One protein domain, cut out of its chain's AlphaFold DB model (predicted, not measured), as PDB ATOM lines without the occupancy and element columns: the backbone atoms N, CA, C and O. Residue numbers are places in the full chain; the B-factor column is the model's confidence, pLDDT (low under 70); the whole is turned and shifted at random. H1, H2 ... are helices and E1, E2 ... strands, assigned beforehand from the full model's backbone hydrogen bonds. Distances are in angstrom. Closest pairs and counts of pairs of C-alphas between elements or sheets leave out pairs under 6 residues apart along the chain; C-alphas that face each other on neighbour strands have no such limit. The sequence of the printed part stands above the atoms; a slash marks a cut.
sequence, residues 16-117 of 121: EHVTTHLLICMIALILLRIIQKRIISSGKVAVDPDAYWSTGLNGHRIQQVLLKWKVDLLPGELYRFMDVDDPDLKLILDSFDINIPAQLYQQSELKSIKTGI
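Overview. This is residues 16 to 117 of the 121 residues of an uncharacterized protein of Marvinbryantia formatexigens DSM 14469 (UniProt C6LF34). A long helix, H1, crosses a narrow body near one end of it, and its first half, residues 16 to 28, sticks out as a free arm. H2 and H3 stand about square to H1 and to each other in the middle of the body, the small hairpin E1 and E2 makes the far end, and H4 lies near that hairpin, away from the other helices. The printed part has 102 residues with four named helices and two named strands, in the order H1, H2, E1, E2, H3, H4; the class is mostly helix, and the sheet, in the order E1 - E2, is antiparallel. The whole is loose, with a radius of gyration of the C-alphas of 16.3 A, and flat, spanning 49 by 42 by 23 A.

Along the chain. H1 runs from residue 16, C-alpha at (133.508, 97.939, 111.741), to residue 41, 37.3 A from first to last C-alpha. H2 holds residues 59 to 68, 14.3 A, and begins at C-alpha 59, (115.946, 91.542, 91.720). E1, residues 71 to 74, is 9.7 A long, and E2, residues 78 to 81, is 10.4 A long. H3 holds residues 87 to 95, 12.2 A. H4 holds residues 107 to 116, 14.6 A, and ends at C-alpha 116, (98.962, 111.037, 99.663).

Arrangement. H1 touches H3 with residues 35 to 41 alone; the closest C-alphas, those of Ile 39 and Ser 95, are 5.1 A apart, and the lines are about perpendicular at 82 degrees. H1 and H2 are close but not clearly touching, the closest C-alphas being those of Leu 32 and Gly 59 at 6.8 A, about perpendicular at 83 degrees. H2 touches H3, with the C-alphas of Val 65 and Leu 89 closest at 5.9 A, about perpendicular at 81 degrees. E1 and E2 form a hairpin, antiparallel at 151 degrees; N 72 and O 80 are 2.9 A apart and N 74 and O 78 2.8 A, both within hydrogen-bond range. H4 touches no helix; its closest C-alpha to E2 is Gln 107, 7.4 A from that of Leu 78. Among the pairs that are apart are H1 and E1, H2 and H4, and H3 and H4. In H1, H2, H3 and H4 every O i to N i+4 pair is within hydrogen-bond range.

Size, cuts and confidence. The two C-alphas farthest apart, those of Asp 50 and Gly 76, are 51.9 A apart. The printed part has no cut. The links H1 to H2, residues 42 to 58, and H3 to H4, 11 residues, are long. The mean pLDDT of the printed part is 85.7, and residues 49 to 55 are under 70.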
ATOM      1  N   GLU A  16     134.434  96.832 111.981       90.19
ATOM      2  CA  GLU A  16     133.508  97.939 111.741       90.19
ATOM      3  C   GLU A  16     133.019  97.923 110.290       90.19
ATOM      4  O   GLU A  16     131.815  97.945 110.038       90.19
ATOM      5  N   HIS A  17     133.932  97.792 109.321       84.69
ATOM      6  CA  HIS A  17     133.564  97.738 107.907       84.69
ATOM      7  C   HIS A  17     132.748  96.489 107.562       84.69
ATOM      8  O   HIS A  17     131.829  96.574 106.742       84.69
ATOM      9  N   VAL A  18     133.058  95.338 108.170       85.81
ATOM     10  CA  VAL A  18     132.263  94.108 108.004       85.81
ATOM     11  C   VAL A  18     130.837  94.344 108.498       85.81
ATOM     12  O   VAL A  18     129.880  94.079 107.768       85.81
ATOM     13  N   THR A  19     130.695  94.914 109.694       89.25
ATOM     14  CA  THR A  19     129.394  95.201 110.309       89.25
ATOM     15  C   THR A  19     128.575  96.162 109.450       89.25
ATOM     16  O   THR A  19     127.430  95.867 109.109       89.25
ATOM     17  N   THR A  20     129.169  97.278 109.011       89.12
ATOM     18  CA  THR A  20     128.501  98.245 108.128       89.12
ATOM     19  C   THR A  20     128.089  97.612 106.797       89.12
ATOM     20  O   THR A  20     126.981  97.851 106.319       89.12
ATOM     21  N   HIS A  21     128.944  96.777 106.198       85.00
ATOM     22  CA  HIS A  21     128.621  96.099 104.944       85.00
ATOM     23  C   HIS A  21     127.415  95.173 105.095       85.00
ATOM     24  O   HIS A  21     126.502  95.237 104.269       85.00
ATOM     25  N   LEU A  22     127.425  94.310 106.117       84.69
ATOM     26  CA  LEU A  22     126.350  93.353 106.370       84.69
ATOM     27  C   LEU A  22     125.032  94.071 106.658       84.69
ATOM     28  O   LEU A  22     124.010  93.712 106.080       84.69
ATOM     29  N   LEU A  23     125.071  95.130 107.467       89.75
ATOM     30  CA  LEU A  23     123.898  95.932 107.800       89.75
ATOM     31  C   LEU A  23     123.273  96.565 106.549       89.75
ATOM     32  O   LEU A  23     122.075  96.413 106.317       89.75
ATOM     33  N   ILE A  24     124.072  97.217 105.697       87.69
ATOM     34  CA  ILE A  24     123.566  97.834 104.459       87.69
ATOM     35  C   ILE A  24     123.027  96.770 103.492       87.69
ATOM     36  O   ILE A  24     121.970  96.969 102.893       87.69
ATOM     37  N   CYS A  25     123.723  95.638 103.341       83.44
ATOM     38  CA  CYS A  25     123.247  94.528 102.511       83.44
ATOM     39  C   CYS A  25     121.908  93.980 103.013       83.44
ATOM     40  O   CYS A  25     121.005  93.767 102.208       83.44
ATOM     41  N   MET A  26     121.763  93.794 104.327       86.69
ATOM     42  CA  MET A  26     120.526  93.314 104.936       86.69
ATOM     43  C   MET A  26     119.368  94.282 104.678       86.69
ATOM     44  O   MET A  26     118.310  93.847 104.234       86.69
ATOM     45  N   ILE A  27     119.570  95.591 104.876       90.69
ATOM     46  CA  ILE A  27     118.543  96.607 104.591       90.69
ATOM     47  C   ILE A  27     118.139  96.572 103.112       90.69
ATOM     48  O   ILE A  27     116.950  96.525 102.804       90.69
ATOM     49  N   ALA A  28     119.110  96.551 102.195       86.62
ATOM     50  CA  ALA A  28     118.833  96.507 100.760       86.62
ATOM     51  C   ALA A  28     118.039  95.250 100.361       86.62
ATOM     52  O   ALA A  28     117.072  95.349  99.606       86.62
ATOM     53  N   LEU A  29     118.405  94.084 100.905       84.69
ATOM     54  CA  LEU A  29     117.690  92.825 100.686       84.69
ATOM     55  C   LEU A  29     116.261  92.872 101.232       84.69
ATOM     56  O   LEU A  29     115.338  92.455 100.540       84.69
ATOM     57  N   ILE A  30     116.059  93.408 102.439       88.19
ATOM     58  CA  ILE A  30     114.724  93.561 103.031       88.19
ATOM     59  C   ILE A  30     113.842  94.439 102.137       88.19
ATOM     60  O   ILE A  30     112.722  94.045 101.819       88.19
ATOM     61  N   LEU A  31     114.347  95.589 101.679       89.31
ATOM     62  CA  LEU A  31     113.602  96.484 100.788       89.31
ATOM     63  C   LEU A  31     113.226  95.798  99.470       89.31
ATOM     64  O   LEU A  31     112.070  95.863  99.053       89.31
ATOM     65  N   LEU A  32     114.170  95.084  98.849       87.75
ATOM     66  CA  LEU A  32     113.911  94.327  97.625       87.75
ATOM     67  C   LEU A  32     112.809  93.277  97.839       87.75
ATOM     68  O   LEU A  32     111.888  93.170  97.031       87.75
ATOM     69  N   ARG A  33     112.862  92.538  98.954       85.62
ATOM     70  CA  ARG A  33     111.853  91.524  99.291       85.62
ATOM     71  C   ARG A  33     110.484  92.132  99.585       85.62
ATOM     72  O   ARG A  33     109.482  91.530  99.211       85.62
ATOM     73  N   ILE A  34     110.417  93.317 100.194       89.12
ATOM     74  CA  ILE A  34     109.154  94.047 100.389       89.12
ATOM     75  C   ILE A  34     108.532  94.405  99.034       89.12
ATOM     76  O   ILE A  34     107.346  94.147  98.835       89.12
ATOM     77  N   ILE A  35     109.326  94.933  98.095       89.56
ATOM     78  CA  ILE A  35     108.856  95.271  96.741       89.56
ATOM     79  C   ILE A  35     108.339  94.020  96.027       89.56
ATOM     80  O   ILE A  35     107.205  94.007  95.558       89.56
ATOM     81  N   GLN A  36     109.124  92.940  96.002       86.94
ATOM     82  CA  GLN A  36     108.715  91.684  95.364       86.94
ATOM     83  C   GLN A  36     107.437  91.112  95.981       86.94
ATOM     84  O   GLN A  36     106.516  90.741  95.256       86.94
ATOM     85  N   LYS A  37     107.336  91.107  97.317       87.25
ATOM     86  CA  LYS A  37     106.127  90.671  98.021       87.25
ATOM     87  C   LYS A  37     104.919  91.516  97.624       87.25
ATOM     88  O   LYS A  37     103.859  90.954  97.374       87.25
ATOM     89  N   ARG A  38     105.069  92.843  97.535       88.00
ATOM     90  CA  ARG A  38     103.976  93.745  97.152       88.00
ATOM     91  C   ARG A  38     103.518  93.509  95.711       88.00
ATOM     92  O   ARG A  38     102.316  93.421  95.480       88.00
ATOM     93  N   ILE A  39     104.452  93.317  94.776       89.50
ATOM     94  CA  ILE A  39     104.144  92.954  93.383       89.50
ATOM     95  C   ILE A  39     103.325  91.660  93.333       89.50
ATOM     96  O   ILE A  39     102.277  91.633  92.696       89.50
ATOM     97  N   ILE A  40     103.746  90.614  94.048       87.69
ATOM     98  CA  ILE A  40     103.011  89.342  94.108       87.69
ATOM     99  C   ILE A  40     101.614  89.545  94.713       87.69
ATOM    100  O   ILE A  40     100.619  89.107  94.141       87.69
ATOM    101  N   SER A  41     101.517  90.253  95.843       86.69
ATOM    102  CA  SER A  41     100.240  90.523  96.518       86.69
ATOM    103  C   SER A  41      99.273  91.376  95.691       86.69
ATOM    104  O   SER A  41      98.071  91.303  95.923       86.69
ATOM    105  N   SER A  42      99.765  92.155  94.723       85.94
ATOM    106  CA  SER A  42      98.916  92.953  93.827       85.94
ATOM    107  C   SER A  42      98.097  92.114  92.838       85.94
ATOM    108  O   SER A  42      97.159  92.632  92.236       85.94
ATOM    109  N   GLY A  43      98.457  90.840  92.624       83.00
ATOM    110  CA  GLY A  43      97.806  89.953  91.652       83.00
ATOM    111  C   GLY A  43      98.046  90.322  90.182       83.00
ATOM    112  O   GLY A  43      97.498  89.676  89.294       83.00
ATOM    113  N   LYS A  44      98.872  91.340  89.901       81.38
ATOM    114  CA  LYS A  44      99.163  91.830  88.540       81.38
ATOM    115  C   LYS A  44     100.182  90.975  87.776       81.38
ATOM    116  O   LYS A  44     100.406  91.217  86.593       81.38
ATOM    117  N   VAL A  45     100.807  89.992  88.428       81.81
ATOM    118  CA  VAL A  45     101.803  89.097  87.821       81.81
ATOM    119  C   VAL A  45     101.404  87.645  88.039       81.81
ATOM    120  O   VAL A  45     101.004  87.267  89.139       81.81
ATOM    121  N   ALA A  46     101.551  86.827  86.995       72.00
ATOM    122  CA  ALA A  46     101.401  85.384  87.102       72.00
ATOM    123  C   ALA A  46     102.524  84.817  87.983       72.00
ATOM    124  O   ALA A  46     103.709  84.959  87.680       72.00
ATOM    125  N   VAL A  47     102.138  84.208  89.097       71.06
ATOM    126  CA  VAL A  47     103.061  83.532  90.006       71.06
ATOM    127  C   VAL A  47     103.288  82.135  89.453       71.06
ATOM    128  O   VAL A  47     102.345  81.352  89.360       71.06
ATOM    129  N   ASP A  48     104.526  81.833  89.075       71.81
ATOM    130  CA  ASP A  48     104.928  80.458  88.802       71.81
ATOM    131  C   ASP A  48     105.002  79.705  90.148       71.81
ATOM    132  O   ASP A  48     105.786  80.110  91.017       71.81
ATOM    133  N   PRO A  49     104.169  78.668  90.363       68.06
ATOM    134  CA  PRO A  49     104.136  77.920  91.617       68.06
ATOM    135  C   PRO A  49     105.461  77.215  91.935       68.06
ATOM    136  O   PRO A  49     105.729  76.968  93.111       68.06
ATOM    137  N   ASP A  50     106.309  76.964  90.933       68.56
ATOM    138  CA  ASP A  50     107.610  76.308  91.103       68.56
ATOM    139  C   ASP A  50     108.765  77.314  91.311       68.56
ATOM    140  O   ASP A  50     109.894  76.945  91.657       68.56
ATOM    141  N   ALA A  51     108.501  78.618  91.166       65.50
ATOM    142  CA  ALA A  51     109.493  79.678  91.321       65.50
ATOM    143  C   ALA A  51     109.560  80.207  92.768       65.50
ATOM    144  O   ALA A  51     109.035  81.262  93.124       65.50
ATOM    145  N   TYR A  52     110.299  79.504  93.626       55.38
ATOM    146  CA  TYR A  52     110.432  79.861  95.046       55.38
ATOM    147  C   TYR A  52     111.128  81.212  95.326       55.38
ATOM    148  O   TYR A  52     110.926  81.790  96.393       55.38
ATOM    149  N   TRP A  53     111.971  81.720  94.412       55.44
ATOM    150  CA  TRP A  53     112.869  82.865  94.678       55.44
ATOM    151  C   TRP A  53     112.872  83.973  93.608       55.44
ATOM    152  O   TRP A  53     113.438  85.047  93.841       55.44
ATOM    153  N   SER A  54     112.236  83.734  92.459       59.56
ATOM    154  CA  SER A  54     112.155  84.641  91.302       59.56
ATOM    155  C   SER A  54     110.725  85.102  90.990       59.56
ATOM    156  O   SER A  54     110.486  85.704  89.944       59.56
ATOM    157  N   THR A  55     109.771  84.840  91.885       62.91
ATOM    158  CA  THR A  55     108.354  85.143  91.671       62.91
ATOM    159  C   THR A  55     108.083  86.642  91.555       62.91
ATOM    160  O   THR A  55     108.585  87.460  92.329       62.91
ATOM    161  N   GLY A  56     107.274  87.013  90.557       72.88
ATOM    162  CA  GLY A  56     107.009  88.405  90.207       72.88
ATOM    163  C   GLY A  56     108.080  88.980  89.275       72.88
ATOM    164  O   GLY A  56     108.161  88.614  88.104       72.88
ATOM    165  N   LEU A  57     108.890  89.904  89.802       82.12
ATOM    166  CA  LEU A  57     109.971  90.584  89.082       82.12
ATOM    167  C   LEU A  57     111.324  90.237  89.725       82.12
ATOM    168  O   LEU A  57     111.482  90.320  90.950       82.12
ATOM    169  N   ASN A  58     112.312  89.842  88.917       83.81
ATOM    170  CA  ASN A  58     113.630  89.484  89.444       83.81
ATOM    171  C   ASN A  58     114.346  90.710  90.054       83.81
ATOM    172  O   ASN A  58     114.070  91.862  89.706       83.81
ATOM    173  N   GLY A  59     115.266  90.465  90.992       82.12
ATOM    174  CA  GLY A  59     115.946  91.542  91.720       82.12
ATOM    175  C   GLY A  59     116.763  92.466  90.813       82.12
ATOM    176  O   GLY A  59     116.776  93.677  91.033       82.12
ATOM    177  N   HIS A  60     117.360  91.907  89.758       84.75
ATOM    178  CA  HIS A  60     118.097  92.646  88.735       84.75
ATOM    179  C   HIS A  60     117.233  93.713  88.054       84.75
ATOM    180  O   HIS A  60     117.613  94.879  88.001       84.75
ATOM    181  N   ARG A  61     116.040  93.343  87.576       88.38
ATOM    182  CA  ARG A  61     115.100  94.250  86.898       88.38
ATOM    183  C   ARG A  61     114.604  95.343  87.832       88.38
ATOM    184  O   ARG A  61     114.625  96.512  87.460       88.38
ATOM    185  N   ILE A  62     114.265  94.986  89.076       89.62
ATOM    186  CA  ILE A  62     113.910  95.967  90.113       89.62
ATOM    187  C   ILE A  62     115.061  96.957  90.321       89.62
ATOM    188  O   ILE A  62     114.853  98.167  90.346       89.62
ATOM    189  N   GLN A  63     116.293  96.467  90.449       88.50
ATOM    190  CA  GLN A  63     117.453  97.330  90.624       88.50
ATOM    191  C   GLN A  63     117.683  98.239  89.411       88.50
ATOM    192  O   GLN A  63     117.912  99.433  89.590       88.50
ATOM    193  N   GLN A  64     117.650  97.692  88.196       90.00
ATOM    194  CA  GLN A  64     117.874  98.454  86.971       90.00
ATOM    195  C   GLN A  64     116.852  99.573  86.817       90.00
ATOM    196  O   GLN A  64     117.229 100.710  86.530       90.00
ATOM    197  N   VAL A  65     115.577  99.272  87.058       92.38
ATOM    198  CA  VAL A  65     114.527 100.263  86.877       92.38
ATOM    199  C   VAL A  65     114.570 101.349  87.952       92.38
ATOM    200  O   VAL A  65     114.473 102.531  87.629       92.38
ATOM    201  N   LEU A  66     114.833 100.991  89.214       90.19
ATOM    202  CA  LEU A  66     114.989 101.970  90.295       90.19
ATOM    203  C   LEU A  66     116.244 102.839  90.131       90.19
ATOM    204  O   LEU A  66     116.237 103.994  90.540       90.19
ATOM    205  N   LEU A  67     117.317 102.305  89.536       89.38
ATOM    206  CA  LEU A  67     118.512 103.080  89.188       89.38
ATOM    207  C   LEU A  67     118.250 104.088  88.067       89.38
ATOM    208  O   LEU A  67     118.861 105.155  88.047       89.38
ATOM    209  N   LYS A  68     117.391 103.722  87.113       89.38
ATOM    210  CA  LYS A  68     117.017 104.568  85.979       89.38
ATOM    211  C   LYS A  68     116.044 105.672  86.400       89.38
ATOM    212  O   LYS A  68     116.134 106.787  85.891       89.38
ATOM    213  N   TRP A  69     115.136 105.365  87.326       91.25
ATOM    214  CA  TRP A  69     114.097 106.285  87.769       91.25
ATOM    215  C   TRP A  69     114.683 107.516  88.468       91.25
ATOM    216  O   TRP A  69     115.356 107.423  89.495       91.25
ATOM    217  N   LYS A  70     114.417 108.694  87.901       90.81
ATOM    218  CA  LYS A  70     114.957 109.974  88.370       90.81
ATOM    219  C   LYS A  70     113.938 111.098  88.223       90.81
ATOM    220  O   LYS A  70     112.973 110.993  87.467       90.81
ATOM    221  N   VAL A  71     114.197 112.193  88.929       90.31
ATOM    222  CA  VAL A  71     113.447 113.444  88.805       90.31
ATOM    223  C   VAL A  71     114.392 114.512  88.272       90.31
ATOM    224  O   VAL A  71     115.409 114.799  88.902       90.31
ATOM    225  N   ASP A  72     114.063 115.085  87.119       91.38
ATOM    226  CA  ASP A  72     114.817 116.189  86.528       91.38
ATOM    227  C   ASP A  72     114.282 117.528  87.066       91.38
ATOM    228  O   ASP A  72     113.068 117.725  87.170       91.38
ATOM    229  N   LEU A  73     115.194 118.454  87.379       92.00
ATOM    230  CA  LEU A  73     114.884 119.854  87.678       92.00
ATOM    231  C   LEU A  73     114.958 120.672  86.383       92.00
ATOM    232  O   LEU A  73     115.973 120.660  85.686       92.00
ATOM    233  N   LEU A  74     113.889 121.397  86.085       91.12
ATOM    234  CA  LEU A  74     113.749 122.279  84.935       91.12
ATOM    235  C   LEU A  74     113.804 123.754  85.370       91.12
ATOM    236  O   LEU A  74     113.600 124.068  86.548       91.12
ATOM    237  N   PRO A  75     114.062 124.684  84.429       89.06
ATOM    238  CA  PRO A  75     113.988 126.113  84.704       89.06
ATOM    239  C   PRO A  75     112.628 126.513  85.292       89.06
ATOM    240  O   PRO A  75     111.590 126.012  84.861       89.06
ATOM    241  N   GLY A  76     112.640 127.431  86.262       87.75
ATOM    242  CA  GLY A  76     111.425 127.880  86.953       87.75
ATOM    243  C   GLY A  76     110.982 126.990  88.117       87.75
ATOM    244  O   GLY A  76     109.803 126.992  88.446       87.75
ATOM    245  N   GLU A  77     111.903 126.230  88.726       90.12
ATOM    246  CA  GLU A  77     111.633 125.344  89.879       90.12
ATOM    247  C   GLU A  77     110.583 124.255  89.598       90.12
ATOM    248  O   GLU A  77     109.864 123.795  90.489       90.12
ATOM    249  N   LEU A  78     110.514 123.827  88.338       91.25
ATOM    250  CA  LEU A  78     109.637 122.757  87.891       91.25
ATOM    251  C   LEU A  78     110.377 121.422  87.922       91.25
ATOM    252  O   LEU A  78     111.543 121.329  87.549       91.25
ATOM    253  N   TYR A  79     109.681 120.371  88.323       92.69
ATOM    254  CA  TYR A  79     110.213 119.021  88.440       92.69
ATOM    255  C   TYR A  79     109.479 118.079  87.491       92.69
ATOM    256  O   TYR A  79     108.264 118.176  87.321       92.69
ATOM    257  N   ARG A  80     110.204 117.134  86.895       90.12
ATOM    258  CA  ARG A  80     109.630 116.113  86.011       90.12
ATOM    259  C   ARG A  80     110.126 114.729  86.401       90.12
ATOM    260  O   ARG A  80     111.333 114.498  86.425       90.12
ATOM    261  N   PHE A  81     109.205 113.802  86.649       90.94
ATOM    262  CA  PHE A  81     109.552 112.388  86.787       90.94
ATOM    263  C   PHE A  81     109.887 111.807  85.413       90.94
ATOM    264  O   PHE A  81     109.133 111.973  84.457       90.94
ATOM    265  N   MET A  82     111.029 111.139  85.320       89.06
ATOM    266  CA  MET A  82     111.501 110.502  84.096       89.06
ATOM    267  C   MET A  82     111.141 109.022  84.093       89.06
ATOM    268  O   MET A  82     111.105 108.398  85.150       89.06
ATOM    269  N   ASP A  83     110.907 108.465  82.904       86.12
ATOM    270  CA  ASP A  83     110.731 107.023  82.688       86.12
ATOM    271  C   ASP A  83     109.564 106.372  83.462       86.12
ATOM    272  O   ASP A  83     109.570 105.164  83.665       86.12
ATOM    273  N   VAL A  84     108.540 107.143  83.858       86.75
ATOM    274  CA  VAL A  84     107.351 106.636  84.585       86.75
ATOM    275  C   VAL A  84     106.599 105.553  83.796       86.75
ATOM    276  O   VAL A  84     106.019 104.648  84.390       86.75
ATOM    277  N   ASP A  85     106.656 105.614  82.464       85.25
ATOM    278  CA  ASP A  85     106.007 104.657  81.560       85.25
ATOM    279  C   ASP A  85     106.779 103.337  81.382       85.25
ATOM    280  O   ASP A  85     106.301 102.439  80.685       85.25
ATOM    281  N   ASP A  86     107.967 103.197  81.984       90.81
ATOM    282  CA  ASP A  86     108.724 101.945  81.956       90.81
ATOM    283  C   ASP A  86     107.878 100.801  82.553       90.81
ATOM    284  O   ASP A  86     107.316 100.963  83.638       90.81
ATOM    285  N   PRO A  87     107.751  99.646  81.873       90.75
ATOM    286  CA  PRO A  87     106.830  98.590  82.290       90.75
ATOM    287  C   PRO A  87     107.153  98.034  83.682       90.75
ATOM    288  O   PRO A  87     106.234  97.718  84.442       90.75
ATOM    289  N   ASP A  88     108.437  97.952  84.037       91.06
ATOM    290  CA  ASP A  88     108.874  97.435  85.331       91.06
ATOM    291  C   ASP A  88     108.632  98.467  86.430       91.06
ATOM    292  O   ASP A  88     108.186  98.118  87.526       91.06
ATOM    293  N   LEU A  89     108.864  99.749  86.128       92.50
ATOM    294  CA  LEU A  89     108.612 100.830  87.076       92.50
ATOM    295  C   LEU A  89     107.123 100.969  87.338       92.50
ATOM    296  O   LEU A  89     106.704 101.048  88.493       92.50
ATOM    297  N   LYS A  90     106.331 100.971  86.266       91.81
ATOM    298  CA  LYS A  90     104.883 101.070  86.332       91.81
ATOM    299  C   LYS A  90     104.327  99.953  87.193       91.81
ATOM    300  O   LYS A  90     103.588 100.256  88.113       91.81
ATOM    301  N   LEU A  91     104.750  98.704  86.978       91.44
ATOM    302  CA  LEU A  91     104.348  97.563  87.804       91.44
ATOM    303  C   LEU A  91     104.686  97.758  89.292       91.44
ATOM    304  O   LEU A  91     103.863  97.439  90.152       91.44
ATOM    305  N   ILE A  92     105.877  98.282  89.603       91.81
ATOM    306  CA  ILE A  92     106.263  98.593  90.983       91.81
ATOM    307  C   ILE A  92     105.313  99.647  91.559       91.81
ATOM    308  O   ILE A  92     104.673  99.374  92.572       91.81
ATOM    309  N   LEU A  93     105.175 100.812  90.922       91.38
ATOM    310  CA  LEU A  93     104.321 101.912  91.392       91.38
ATOM    311  C   LEU A  93     102.870 101.456  91.596       91.38
ATOM    312  O   LEU A  93     102.287 101.666  92.659       91.38
ATOM    313  N   ASP A  94     102.351 100.716  90.625       90.75
ATOM    314  CA  ASP A  94     101.028 100.111  90.618       90.75
ATOM    315  C   ASP A  94     100.793  99.114  91.754       90.75
ATOM    316  O   ASP A  94      99.650  98.924  92.162       90.75
ATOM    317  N   SER A  95     101.837  98.421  92.216       90.12
ATOM    318  CA  SER A  95     101.741  97.485  93.340       90.12
ATOM    319  C   SER A  95     101.642  98.209  94.686       90.12
ATOM    320  O   SER A  95     101.070  97.680  95.641       90.12
ATOM    321  N   PHE A  96     102.167  99.433  94.761       89.50
ATOM    322  CA  PHE A  96     102.095 100.313  95.928       89.50
ATOM    323  C   PHE A  96     100.934 101.311  95.855       89.50
ATOM    324  O   PHE A  96     100.854 102.193  96.708       89.50
ATOM    325  N   ASP A  97     100.056 101.186  94.854       88.69
ATOM    326  CA  ASP A  97      98.945 102.111  94.613       88.69
ATOM    327  C   ASP A  97      99.419 103.570  94.429       88.69
ATOM    328  O   ASP A  97      98.735 104.531  94.787       88.69
ATOM    329  N   ILE A  98     100.623 103.746  93.869       89.62
ATOM    330  CA  ILE A  98     101.232 105.049  93.595       89.62
ATOM    331  C   ILE A  98     100.920 105.436  92.152       89.62
ATOM    332  O   ILE A  98     101.392 104.798  91.216       89.62
ATOM    333  N   ASN A  99     100.175 106.526  91.972       87.62
ATOM    334  CA  ASN A  99      99.909 107.099  90.657       87.62
ATOM    335  C   ASN A  99     100.676 108.417  90.481       87.62
ATOM    336  O   ASN A  99     100.518 109.340  91.283       87.62
ATOM    337  N   ILE A 100     101.492 108.504  89.429       87.62
ATOM    338  CA  ILE A 100     102.286 109.689  89.089       87.62
ATOM    339  C   ILE A 100     101.855 110.159  87.694       87.62
ATOM    340  O   ILE A 100     102.303 109.586  86.701       87.62
ATOM    341  N   PRO A 101     100.964 111.164  87.586       87.00
ATOM    342  CA  PRO A 101     100.554 111.685  86.288       87.00
ATOM    343  C   PRO A 101     101.722 112.328  85.522       87.00
ATOM    344  O   PRO A 101     102.622 112.931  86.103       87.00
ATOM    345  N   ALA A 102     101.684 112.245  84.191       85.62
ATOM    346  CA  ALA A 102     102.680 112.862  83.317       85.62
ATOM    347  C   ALA A 102     102.477 114.386  83.235       85.62
ATOM    348  O   ALA A 102     101.918 114.911  82.274       85.62
ATOM    349  N   GLN A 103     102.922 115.099  84.267       88.88
ATOM    350  CA  GLN A 103     102.875 116.556  84.348       88.88
ATOM    351  C   GLN A 103     104.170 117.129  84.933       88.88
ATOM    352  O   GLN A 103     105.027 116.401  85.441       88.88
ATOM    353  N   LEU A 104     104.320 118.448  84.841       89.81
ATOM    354  CA  LEU A 104     105.362 119.172  85.560       89.81
ATOM    355  C   LEU A 104     104.868 119.473  86.969       89.81
ATOM    356  O   LEU A 104     103.708 119.829  87.150       89.81
ATOM    357  N   TYR A 105     105.758 119.332  87.940       91.75
ATOM    358  CA  TYR A 105     105.445 119.499  89.349       91.75
ATOM    359  C   TYR A 105     106.145 120.710  89.930       91.75
ATOM    360  O   TYR A 105     107.325 120.935  89.673       91.75
ATOM    361  N   GLN A 106     105.455 121.435  90.796       91.69
ATOM    362  CA  GLN A 106     106.085 122.354  91.733       91.69
ATOM    363  C   GLN A 106     106.521 121.620  93.005       91.69
ATOM    364  O   GLN A 106     106.055 120.523  93.329       91.69
ATOM    365  N   GLN A 107     107.392 122.253  93.790       87.69
ATOM    366  CA  GLN A 107     107.877 121.672  95.043       87.69
ATOM    367  C   GLN A 107     106.740 121.342  96.035       87.69
ATOM    368  O   GLN A 107     106.823 120.363  96.780       87.69
ATOM    369  N   SER A 108     105.676 122.150  96.055       88.50
ATOM    370  CA  SER A 108     104.472 121.923  96.864       88.50
ATOM    371  C   SER A 108     103.731 120.652  96.439       88.50
ATOM    372  O   SER A 108     103.355 119.848  97.288       88.50
ATOM    373  N   GLU A 109     103.591 120.420  95.138       88.81
ATOM    374  CA  GLU A 109     102.889 119.261  94.580       88.81
ATOM    375  C   GLU A 109     103.659 117.958  94.816       88.81
ATOM    376  O   GLU A 109     103.056 116.939  95.150       88.81
ATOM    377  N   LEU A 110     104.996 117.996  94.756       87.00
ATOM    378  CA  LEU A 110     105.830 116.856  95.152       87.00
ATOM    379  C   LEU A 110     105.603 116.459  96.620       87.00
ATOM    380  O   LEU A 110     105.543 115.271  96.950       87.00
ATOM    381  N   LYS A 111     105.453 117.446  97.516       87.00
ATOM    382  CA  LYS A 111     105.129 117.189  98.929       87.00
ATOM    383  C   LYS A 111     103.736 116.574  99.068       87.00
ATOM    384  O   LYS A 111     103.592 115.616  99.826       87.00
ATOM    385  N   SER A 112     102.759 117.067  98.307       86.56
ATOM    386  CA  SER A 112     101.392 116.533  98.277       86.56
ATOM    387  C   SER A 112     101.347 115.067  97.842       86.56
ATOM    388  O   SER A 112     100.665 114.265  98.486       86.56
ATOM    389  N   ILE A 113     102.125 114.688  96.817       85.75
ATOM    390  CA  ILE A 113     102.270 113.285  96.398       85.75
ATOM    391  C   ILE A 113     102.775 112.445  97.566       85.75
ATOM    392  O   ILE A 113     102.148 111.453  97.923       85.75
ATOM    393  N   LYS A 114     103.865 112.868  98.219       84.69
ATOM    394  CA  LYS A 114     104.436 112.131  99.354       84.69
ATOM    395  C   LYS A 114     103.416 111.911 100.477       84.69
ATOM    396  O   LYS A 114     103.382 110.826 101.045       84.69
ATOM    397  N   THR A 115     102.605 112.916 100.808       84.94
ATOM    398  CA  THR A 115     101.581 112.803 101.862       84.94
ATOM    399  C   THR A 115     100.377 111.951 101.465       84.94
ATOM    400  O   THR A 115      99.712 111.409 102.342       84.94
ATOM    401  N   GLY A 116     100.083 111.832 100.167       80.19
ATOM    402  CA  GLY A 116      98.962 111.037  99.663       80.19
ATOM    403  C   GLY A 116      99.223 109.528  99.649       80.19
ATOM    404  O   GLY A 116      98.273 108.747  99.678       80.19
ATOM    405  N   ILE A 117     100.490 109.106  99.637       82.94
ATOM    406  CA  ILE A 117     100.858 107.688  99.564       82.94
ATOM    407  C   ILE A 117     100.679 107.025 100.937       82.94
ATOM    408  O   ILE A 117     101.379 107.340 101.900       82.94
TER     409      ILE A 117